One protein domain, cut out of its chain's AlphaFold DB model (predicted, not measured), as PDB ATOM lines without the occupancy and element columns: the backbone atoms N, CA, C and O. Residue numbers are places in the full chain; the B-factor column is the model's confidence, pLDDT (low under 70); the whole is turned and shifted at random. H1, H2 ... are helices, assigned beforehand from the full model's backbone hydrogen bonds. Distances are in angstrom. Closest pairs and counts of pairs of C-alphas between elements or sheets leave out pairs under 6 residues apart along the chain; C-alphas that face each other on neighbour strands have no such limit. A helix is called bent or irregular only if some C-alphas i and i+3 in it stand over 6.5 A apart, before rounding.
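AT A GLANCE: This is residues 94 to 163 of the 385 residues of the protein "E3 ubiquitin-protein ligase MARCH6" of Amphibalanus amphitrite (UniProt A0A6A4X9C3). Two long helices cross nearly at right angles: H2 begins beside the later part of H1 and crosses it there, and long arms, residues 94 to 113 of H1 and 150 to 163 of H2, stick out. Residues 128 to 134, which take in the last two residues of H1 and part of the loop joining it to H2, also stand free. The printed part has 70 residues, with H1 then H2 along the chain and no named strand, and its class is all helix; the whole is flat, 55 by 41 by 13 A, and only just extended, close to loose, with a radius of gyration of the C-alphas of 17.1 A.

HOW THE PARTS SIT: Look at H1, residues 94 to 129, where residues 117 to 126 alone touch residues 139 to 148 of H2, residues 137 to 163. The closest C-alphas, of Gly 122 and Gly 144, are 3.5 A apart. Their lines are about perpendicular, at 76 degrees. O i to N i+4 pairs are within hydrogen-bond range in 29 of 32 for H1 and 22 of 23 for H2.

IN THESE COORDINATES: Find C-alpha 94 at (-14.034, -18.505, -0.619); from there H1 runs 52.1 A to C-alpha 129. H2 runs 40.2 A to C-alpha 163 at (-30.845, -53.649, -22.912); it is only just irregular, with C-alphas 160 and 163 6.8 A apart.

THE WHOLE: The C-alphas of Ala 94 and Asp 132, the two farthest apart, are 55.1 A apart. The printed part has no cut, and its link is short. Look for pLDDT under 70 at residues 131 to 135.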
ATOM      1  N   ALA A  94     -14.339 -18.297   0.794       87.81
ATOM      2  CA  ALA A  94     -14.034 -18.505  -0.619       87.81
ATOM      3  C   ALA A  94     -14.755 -19.740  -1.181       87.81
ATOM      4  O   ALA A  94     -15.236 -19.696  -2.306       87.81
ATOM      5  N   ARG A  95     -14.901 -20.821  -0.399       88.06
ATOM      6  CA  ARG A  95     -15.671 -22.012  -0.807       88.06
ATOM      7  C   ARG A  95     -17.161 -21.708  -0.961       88.06
ATOM      8  O   ARG A  95     -17.750 -22.108  -1.957       88.06
ATOM      9  N   ILE A  96     -17.751 -20.976  -0.013       89.38
ATOM     10  CA  ILE A  96     -19.156 -20.541  -0.087       89.38
ATOM     11  C   ILE A  96     -19.353 -19.585  -1.269       89.38
ATOM     12  O   ILE A  96     -20.286 -19.768  -2.042       89.38
ATOM     13  N   GLY A  97     -18.447 -18.617  -1.456       92.12
ATOM     14  CA  GLY A  97     -18.470 -17.716  -2.610       92.12
ATOM     15  C   GLY A  97     -18.350 -18.465  -3.940       92.12
ATOM     16  O   GLY A  97     -19.119 -18.206  -4.857       92.12
ATOM     17  N   CYS A  98     -17.454 -19.451  -4.026       90.44
ATOM     18  CA  CYS A  98     -17.294 -20.309  -5.201       90.44
ATOM     19  C   CYS A  98     -18.557 -21.134  -5.483       90.44
ATOM     20  O   CYS A  98     -19.030 -21.148  -6.614       90.44
ATOM     21  N   LEU A  99     -19.156 -21.759  -4.463       92.56
ATOM     22  CA  LEU A  99     -20.413 -22.497  -4.616       92.56
ATOM     23  C   LEU A  99     -21.568 -21.588  -5.046       92.56
ATOM     24  O   LEU A  99     -22.351 -21.981  -5.905       92.56
ATOM     25  N   LEU A 100     -21.655 -20.370  -4.503       93.62
ATOM     26  CA  LEU A 100     -22.678 -19.399  -4.888       93.62
ATOM     27  C   LEU A 100     -22.494 -18.940  -6.340       93.62
ATOM     28  O   LEU A 100     -23.460 -18.884  -7.094       93.62
ATOM     29  N   ILE A 101     -21.254 -18.670  -6.756       94.81
ATOM     30  CA  ILE A 101     -20.928 -18.321  -8.143       94.81
ATOM     31  C   ILE A 101     -21.256 -19.491  -9.077       94.81
ATOM     32  O   ILE A 101     -21.898 -19.283 -10.100       94.81
ATOM     33  N   LEU A 102     -20.886 -20.724  -8.718       93.94
ATOM     34  CA  LEU A 102     -21.221 -21.923  -9.494       93.94
ATOM     35  C   LEU A 102     -22.735 -22.144  -9.582       93.94
ATOM     36  O   LEU A 102     -23.239 -22.478 -10.652       93.94
ATOM     37  N   MET A 103     -23.480 -21.909  -8.501       95.31
ATOM     38  CA  MET A 103     -24.945 -21.941  -8.507       95.31
ATOM     39  C   MET A 103     -25.515 -20.889  -9.468       95.31
ATOM     40  O   MET A 103     -26.356 -21.210 -10.302       95.31
ATOM     41  N   CYS A 104     -25.023 -19.649  -9.419       95.19
ATOM     42  CA  CYS A 104     -25.449 -18.591 -10.336       95.19
ATOM     43  C   CYS A 104     -25.129 -18.935 -11.797       95.19
ATOM     44  O   CYS A 104     -25.989 -18.793 -12.661       95.19
ATOM     45  N   ILE A 105     -23.918 -19.427 -12.078       95.81
ATOM     46  CA  ILE A 105     -23.503 -19.826 -13.428       95.81
ATOM     47  C   ILE A 105     -24.374 -20.976 -13.937       95.81
ATOM     48  O   ILE A 105     -24.882 -20.903 -15.052       95.81
ATOM     49  N   THR A 106     -24.591 -22.020 -13.136       96.19
ATOM     50  CA  THR A 106     -25.418 -23.170 -13.541       96.19
ATOM     51  C   THR A 106     -26.876 -22.779 -13.776       96.19
ATOM     52  O   THR A 106     -27.462 -23.234 -14.757       96.19
ATOM     53  N   LEU A 107     -27.450 -21.888 -12.960       93.88
ATOM     54  CA  LEU A 107     -28.798 -21.350 -13.176       93.88
ATOM     55  C   LEU A 107     -28.894 -20.508 -14.451       93.88
ATOM     56  O   LEU A 107     -29.834 -20.687 -15.226       93.88
ATOM     57  N   LEU A 108     -27.921 -19.625 -14.698       95.94
ATOM     58  CA  LEU A 108     -27.874 -18.814 -15.916       95.94
ATOM     59  C   LEU A 108     -27.751 -19.692 -17.162       95.94
ATOM     60  O   LEU A 108     -28.533 -19.543 -18.096       95.94
ATOM     61  N   VAL A 109     -26.816 -20.645 -17.157       94.81
ATOM     62  CA  VAL A 109     -26.607 -21.577 -18.271       94.81
ATOM     63  C   VAL A 109     -27.854 -22.432 -18.502       94.81
ATOM     64  O   VAL A 109     -28.305 -22.546 -19.637       94.81
ATOM     65  N   SER A 110     -28.456 -22.979 -17.442       91.75
ATOM     66  CA  SER A 110     -29.690 -23.767 -17.536       91.75
ATOM     67  C   SER A 110     -30.849 -22.954 -18.120       91.75
ATOM     68  O   SER A 110     -31.507 -23.404 -19.056       91.75
ATOM     69  N   SER A 111     -31.053 -21.721 -17.640       91.88
ATOM     70  CA  SER A 111     -32.101 -20.818 -18.131       91.88
ATOM     71  C   SER A 111     -31.908 -20.469 -19.610       91.88
ATOM     72  O   SER A 111     -32.834 -20.597 -20.414       91.88
ATOM     73  N   VAL A 112     -30.680 -20.112 -20.003       93.81
ATOM     74  CA  VAL A 112     -30.351 -19.811 -21.400       93.81
ATOM     75  C   VAL A 112     -30.579 -21.036 -22.280       93.81
ATOM     76  O   VAL A 112     -31.226 -20.912 -23.315       93.81
ATOM     77  N   LEU A 113     -30.116 -22.225 -21.891       90.69
ATOM     78  CA  LEU A 113     -30.314 -23.449 -22.676       90.69
ATOM     79  C   LEU A 113     -31.796 -23.816 -22.806       90.69
ATOM     80  O   LEU A 113     -32.255 -24.130 -23.904       90.69
ATOM     81  N   MET A 114     -32.559 -23.727 -21.714       88.50
ATOM     82  CA  MET A 114     -33.979 -24.075 -21.697       88.50
ATOM     83  C   MET A 114     -34.826 -23.134 -22.564       88.50
ATOM     84  O   MET A 114     -35.868 -23.551 -23.057       88.50
ATOM     85  N   LEU A 115     -34.383 -21.897 -22.799       87.94
ATOM     86  CA  LEU A 115     -35.066 -20.961 -23.697       87.94
ATOM     87  C   LEU A 115     -34.520 -21.005 -25.132       87.94
ATOM     88  O   LEU A 115     -35.293 -21.010 -26.088       87.94
ATOM     89  N   THR A 116     -33.200 -21.068 -25.311       90.75
ATOM     90  CA  THR A 116     -32.564 -20.982 -26.637       90.75
ATOM     91  C   THR A 116     -32.705 -22.264 -27.449       90.75
ATOM     92  O   THR A 116     -33.003 -22.185 -28.641       90.75
ATOM     93  N   VAL A 117     -32.548 -23.441 -26.827       90.81
ATOM     94  CA  VAL A 117     -32.606 -24.733 -27.531       90.81
ATOM     95  C   VAL A 117     -33.996 -24.986 -28.126       90.81
ATOM     96  O   VAL A 117     -34.067 -25.274 -29.322       90.81
ATOM     97  N   PRO A 118     -35.111 -24.822 -27.382       90.81
ATOM     98  CA  PRO A 118     -36.442 -24.924 -27.965       90.81
ATOM     99  C   PRO A 118     -36.662 -23.928 -29.097       90.81
ATOM    100  O   PRO A 118     -37.059 -24.333 -30.181       90.81
ATOM    101  N   VAL A 119     -36.352 -22.643 -28.902       90.12
ATOM    102  CA  VAL A 119     -36.591 -21.621 -29.935       90.12
ATOM    103  C   VAL A 119     -35.805 -21.926 -31.211       90.12
ATOM    104  O   VAL A 119     -36.354 -21.810 -32.305       90.12
ATOM    105  N   TYR A 120     -34.555 -22.375 -31.092       90.19
ATOM    106  CA  TYR A 120     -33.745 -22.773 -32.240       90.19
ATOM    107  C   TYR A 120     -34.363 -23.957 -33.001       90.19
ATOM    108  O   TYR A 120     -34.585 -23.858 -34.208       90.19
ATOM    109  N   ILE A 121     -34.727 -25.037 -32.297       90.50
ATOM    110  CA  ILE A 121     -35.383 -26.211 -32.898       90.50
ATOM    111  C   ILE A 121     -36.711 -25.814 -33.554       90.50
ATOM    112  O   ILE A 121     -37.002 -26.242 -34.669       90.50
ATOM    113  N   GLY A 122     -37.504 -24.969 -32.890       89.12
ATOM    114  CA  GLY A 122     -38.783 -24.479 -33.395       89.12
ATOM    115  C   GLY A 122     -38.645 -23.683 -34.691       89.12
ATOM    116  O   GLY A 122     -39.444 -23.877 -35.606       89.12
ATOM    117  N   ARG A 123     -37.603 -22.846 -34.812       87.56
ATOM    118  CA  ARG A 123     -37.299 -22.112 -36.053       87.56
ATOM    119  C   ARG A 123     -36.945 -23.060 -37.193       87.56
ATOM    120  O   ARG A 123     -37.511 -22.916 -38.271       87.56
ATOM    121  N   CYS A 124     -36.087 -24.051 -36.944       86.81
ATOM    122  CA  CYS A 124     -35.747 -25.070 -37.942       86.81
ATOM    123  C   CYS A 124     -36.972 -25.887 -38.384       86.81
ATOM    124  O   CYS A 124     -37.117 -26.195 -39.565       86.81
ATOM    125  N   LEU A 125     -37.869 -26.235 -37.456       86.62
ATOM    126  CA  LEU A 125     -39.069 -27.010 -37.779       86.62
ATOM    127  C   LEU A 125     -40.061 -26.196 -38.618       86.62
ATOM    128  O   LEU A 125     -40.619 -26.707 -39.588       86.62
ATOM    129  N   LEU A 126     -40.266 -24.927 -38.259       84.38
ATOM    130  CA  LEU A 126     -41.169 -24.036 -38.983       84.38
ATOM    131  C   LEU A 126     -40.628 -23.664 -40.361       84.38
ATOM    132  O   LEU A 126     -41.418 -23.623 -41.296       84.38
ATOM    133  N   SER A 127     -39.311 -23.500 -40.529       83.56
ATOM    134  CA  SER A 127     -38.720 -23.251 -41.852       83.56
ATOM    135  C   SER A 127     -38.915 -24.405 -42.841       83.56
ATOM    136  O   SER A 127     -38.800 -24.198 -44.042       83.56
ATOM    137  N   LEU A 128     -39.203 -25.620 -42.357       83.56
ATOM    138  CA  LEU A 128     -39.496 -26.781 -43.204       83.56
ATOM    139  C   LEU A 128     -40.975 -26.871 -43.616       83.56
ATOM    140  O   LEU A 128     -41.281 -27.539 -44.599       83.56
ATOM    141  N   TRP A 129     -41.885 -26.248 -42.859       76.62
ATOM    142  CA  TRP A 129     -43.340 -26.406 -43.020       76.62
ATOM    143  C   TRP A 129     -44.069 -25.133 -43.461       76.62
ATOM    144  O   TRP A 129     -45.080 -25.224 -44.149       76.62
ATOM    145  N   VAL A 130     -43.593 -23.957 -43.051       75.44
ATOM    146  CA  VAL A 130     -44.196 -22.654 -43.350       75.44
ATOM    147  C   VAL A 130     -43.223 -21.887 -44.237       75.44
ATOM    148  O   VAL A 130     -42.231 -21.347 -43.755       75.44
ATOM    149  N   THR A 131     -43.490 -21.873 -45.541       65.94
ATOM    150  CA  THR A 131     -42.665 -21.169 -46.535       65.94
ATOM    151  C   THR A 131     -42.957 -19.675 -46.608       65.94
ATOM    152  O   THR A 131     -42.064 -18.917 -46.972       65.94
ATOM    153  N   ASP A 132     -44.156 -19.231 -46.211       60.91
ATOM    154  CA  ASP A 132     -44.605 -17.857 -46.446       60.91
ATOM    155  C   ASP A 132     -45.214 -17.208 -45.191       60.91
ATOM    156  O   ASP A 132     -46.290 -17.584 -44.723       60.91
ATOM    157  N   GLY A 133     -44.525 -16.189 -44.668       65.12
ATOM    158  CA  GLY A 133     -45.018 -15.276 -43.630       65.12
ATOM    159  C   GLY A 133     -44.199 -15.266 -42.328       65.12
ATOM    160  O   GLY A 133     -43.547 -16.254 -41.986       65.12
ATOM    161  N   PRO A 134     -44.209 -14.150 -41.571       65.00
ATOM    162  CA  PRO A 134     -43.526 -14.068 -40.284       65.00
ATOM    163  C   PRO A 134     -44.210 -14.995 -39.272       65.00
ATOM    164  O   PRO A 134     -45.328 -14.740 -38.825       65.00
ATOM    165  N   ALA A 135     -43.541 -16.088 -38.907       68.56
ATOM    166  CA  ALA A 135     -44.027 -16.992 -37.875       68.56
ATOM    167  C   ALA A 135     -44.098 -16.265 -36.525       68.56
ATOM    168  O   ALA A 135     -43.126 -15.648 -36.086       68.56
ATOM    169  N   HIS A 136     -45.238 -16.352 -35.834       81.12
ATOM    170  CA  HIS A 136     -45.335 -15.801 -34.484       81.12
ATOM    171  C   HIS A 136     -44.345 -16.511 -33.551       81.12
ATOM    172  O   HIS A 136     -44.354 -17.738 -33.444       81.12
ATOM    173  N   GLU A 137     -43.555 -15.732 -32.809       83.31
ATOM    174  CA  GLU A 137     -42.549 -16.233 -31.859       83.31
ATOM    175  C   GLU A 137     -43.145 -17.204 -30.819       83.31
ATOM    176  O   GLU A 137     -42.472 -18.137 -30.384       83.31
ATOM    177  N   LEU A 138     -44.435 -17.059 -30.482       84.06
ATOM    178  CA  LEU A 138     -45.147 -17.988 -29.598       84.06
ATOM    179  C   LEU A 138     -45.310 -19.388 -30.215       84.06
ATOM    180  O   LEU A 138     -45.113 -20.386 -29.523       84.06
ATOM    181  N   TYR A 139     -45.644 -19.481 -31.509       83.75
ATOM    182  CA  TYR A 139     -45.748 -20.771 -32.199       83.75
ATOM    183  C   TYR A 139     -44.375 -21.424 -32.347       83.75
ATOM    184  O   TYR A 139     -44.253 -22.629 -32.137       83.75
ATOM    185  N   THR A 140     -43.340 -20.629 -32.619       88.12
ATOM    186  CA  THR A 140     -41.945 -21.079 -32.684       88.12
ATOM    187  C   THR A 140     -41.476 -21.659 -31.354       88.12
ATOM    188  O   THR A 140     -40.996 -22.793 -31.313       88.12
ATOM    189  N   ALA A 141     -41.666 -20.924 -30.256       87.62
ATOM    190  CA  ALA A 141     -41.292 -21.381 -28.924       87.62
ATOM    191  C   ALA A 141     -42.073 -22.640 -28.513       87.62
ATOM    192  O   ALA A 141     -41.474 -23.603 -28.035       87.62
ATOM    193  N   ALA A 142     -43.390 -22.677 -28.750       88.94
ATOM    194  CA  ALA A 142     -44.221 -23.833 -28.422       88.94
ATOM    195  C   ALA A 142     -43.823 -25.079 -29.229       88.94
ATOM    196  O   ALA A 142     -43.585 -26.136 -28.649       88.94
ATOM    197  N   CYS A 143     -43.705 -24.954 -30.553       89.25
ATOM    198  CA  CYS A 143     -43.293 -26.036 -31.448       89.25
ATOM    199  C   CYS A 143     -41.928 -26.607 -31.039       89.25
ATOM    200  O   CYS A 143     -41.771 -27.816 -30.859       89.25
ATOM    201  N   GLY A 144     -40.967 -25.718 -30.796       91.19
ATOM    202  CA  GLY A 144     -39.632 -26.065 -30.344       91.19
ATOM    203  C   GLY A 144     -39.582 -26.765 -28.988       91.19
ATOM    204  O   GLY A 144     -38.815 -27.711 -28.812       91.19
ATOM    205  N   LEU A 145     -40.419 -26.341 -28.036       91.19
ATOM    206  CA  LEU A 145     -40.512 -26.948 -26.707       91.19
ATOM    207  C   LEU A 145     -41.104 -28.361 -26.775       91.19
ATOM    208  O   LEU A 145     -40.595 -29.276 -26.132       91.19
ATOM    209  N   TYR A 146     -42.148 -28.570 -27.581       91.38
ATOM    210  CA  TYR A 146     -42.706 -29.908 -27.787       91.38
ATOM    211  C   TYR A 146     -41.727 -30.827 -28.520       91.38
ATOM    212  O   TYR A 146     -41.596 -31.994 -28.150       91.38
ATOM    213  N   ALA A 147     -41.013 -30.310 -29.524       91.00
ATOM    214  CA  ALA A 147     -40.010 -31.068 -30.260       91.00
ATOM    215  C   ALA A 147     -38.821 -31.463 -29.371       91.00
ATOM    216  O   ALA A 147     -38.403 -32.621 -29.389       91.00
ATOM    217  N   SER A 148     -38.310 -30.542 -28.546       90.31
ATOM    218  CA  SER A 148     -37.221 -30.831 -27.608       90.31
ATOM    219  C   SER A 148     -37.650 -31.827 -26.528       90.31
ATOM    220  O   SER A 148     -36.935 -32.793 -26.265       90.31
ATOM    221  N   TRP A 149     -38.856 -31.676 -25.973       93.31
ATOM    222  CA  TRP A 149     -39.440 -32.643 -25.043       93.31
ATOM    223  C   TRP A 149     -39.577 -34.034 -25.669       93.31
ATOM    224  O   TRP A 149     -39.207 -35.035 -25.051       93.31
ATOM    225  N   LEU A 150     -40.066 -34.110 -26.911       90.75
ATOM    226  CA  LEU A 150     -40.209 -35.369 -27.636       90.75
ATOM    227  C   LEU A 150     -38.845 -36.014 -27.902       90.75
ATOM    228  O   LEU A 150     -38.703 -37.214 -27.695       90.75
ATOM    229  N   ALA A 151     -37.840 -35.230 -28.298       89.06
ATOM    230  CA  ALA A 151     -36.483 -35.711 -28.537       89.06
ATOM    231  C   ALA A 151     -35.845 -36.287 -27.264       89.06
ATOM    232  O   ALA A 151     -35.330 -37.404 -27.289       89.06
ATOM    233  N   VAL A 152     -35.949 -35.581 -26.130       89.75
ATOM    234  CA  VAL A 152     -35.471 -36.080 -24.828       89.75
ATOM    235  C   VAL A 152     -36.213 -37.359 -24.440       89.75
ATOM    236  O   VAL A 152     -35.593 -38.343 -24.039       89.75
ATOM    237  N   ARG A 153     -37.538 -37.392 -24.610       90.88
ATOM    238  CA  ARG A 153     -38.348 -38.573 -24.300       90.88
ATOM    239  C   ARG A 153     -37.983 -39.769 -25.178       90.88
ATOM    240  O   ARG A 153     -37.884 -40.879 -24.662       90.88
ATOM    241  N   LEU A 154     -37.750 -39.551 -26.471       87.38
ATOM    242  CA  LEU A 154     -37.275 -40.570 -27.407       87.38
ATOM    243  C   LEU A 154     -35.878 -41.069 -27.038       87.38
ATOM    244  O   LEU A 154     -35.659 -42.273 -27.068       87.38
ATOM    245  N   ALA A 155     -34.964 -40.183 -26.636       87.25
ATOM    246  CA  ALA A 155     -33.622 -40.565 -26.199       87.25
ATOM    247  C   ALA A 155     -33.662 -41.436 -24.932       87.25
ATOM    248  O   ALA A 155     -33.016 -42.480 -24.884       87.25
ATOM    249  N   VAL A 156     -34.478 -41.065 -23.939       89.38
ATOM    250  CA  VAL A 156     -34.692 -41.868 -22.721       89.38
ATOM    251  C   VAL A 156     -35.339 -43.217 -23.054       89.38
ATOM    252  O   VAL A 156     -34.918 -44.251 -22.537       89.38
ATOM    253  N   LEU A 157     -36.332 -43.235 -23.950       85.94
ATOM    254  CA  LEU A 157     -36.955 -44.471 -24.431       85.94
ATOM    255  C   LEU A 157     -35.941 -45.366 -25.148       85.94
ATOM    256  O   LEU A 157     -35.841 -46.542 -24.808       85.94
ATOM    257  N   ALA A 158     -35.147 -44.818 -26.066       82.50
ATOM    258  CA  ALA A 158     -34.098 -45.543 -26.772       82.50
ATOM    259  C   ALA A 158     -33.068 -46.117 -25.791       82.50
ATOM    260  O   ALA A 158     -32.773 -47.308 -25.852       82.50
ATOM    261  N   ALA A 159     -32.609 -45.321 -24.817       84.00
ATOM    262  CA  ALA A 159     -31.701 -45.774 -23.764       84.00
ATOM    263  C   ALA A 159     -32.302 -46.914 -22.924       84.00
ATOM    264  O   ALA A 159     -31.619 -47.885 -22.611       84.00
ATOM    265  N   SER A 160     -33.603 -46.850 -22.627       82.12
ATOM    266  CA  SER A 160     -34.320 -47.919 -21.918       82.12
ATOM    267  C   SER A 160     -34.544 -49.185 -22.760       82.12
ATOM    268  O   SER A 160     -34.878 -50.239 -22.218       82.12
ATOM    269  N   TRP A 161     -34.403 -49.092 -24.084       75.88
ATOM    270  CA  TRP A 161     -34.621 -50.187 -25.035       75.88
ATOM    271  C   TRP A 161     -33.319 -50.863 -25.478       75.88
ATOM    272  O   TRP A 161     -33.364 -52.023 -25.883       75.88
ATOM    273  N   LEU A 162     -32.172 -50.188 -25.327       75.50
ATOM    274  CA  LEU A 162     -30.833 -50.759 -25.521       75.50
ATOM    275  C   LEU A 162     -30.630 -52.127 -24.833       75.50
ATOM    276  O   LEU A 162     -30.130 -53.031 -25.501       75.50
ATOM    277  N   PRO A 163     -31.044 -52.352 -23.566       81.19
ATOM    278  CA  PRO A 163     -30.845 -53.649 -22.912       81.19
ATOM    279  C   PRO A 163     -31.811 -54.758 -23.375       81.19
ATOM    280  O   PRO A 163     -31.658 -55.900 -22.955       81.19
TER     281      PRO A 163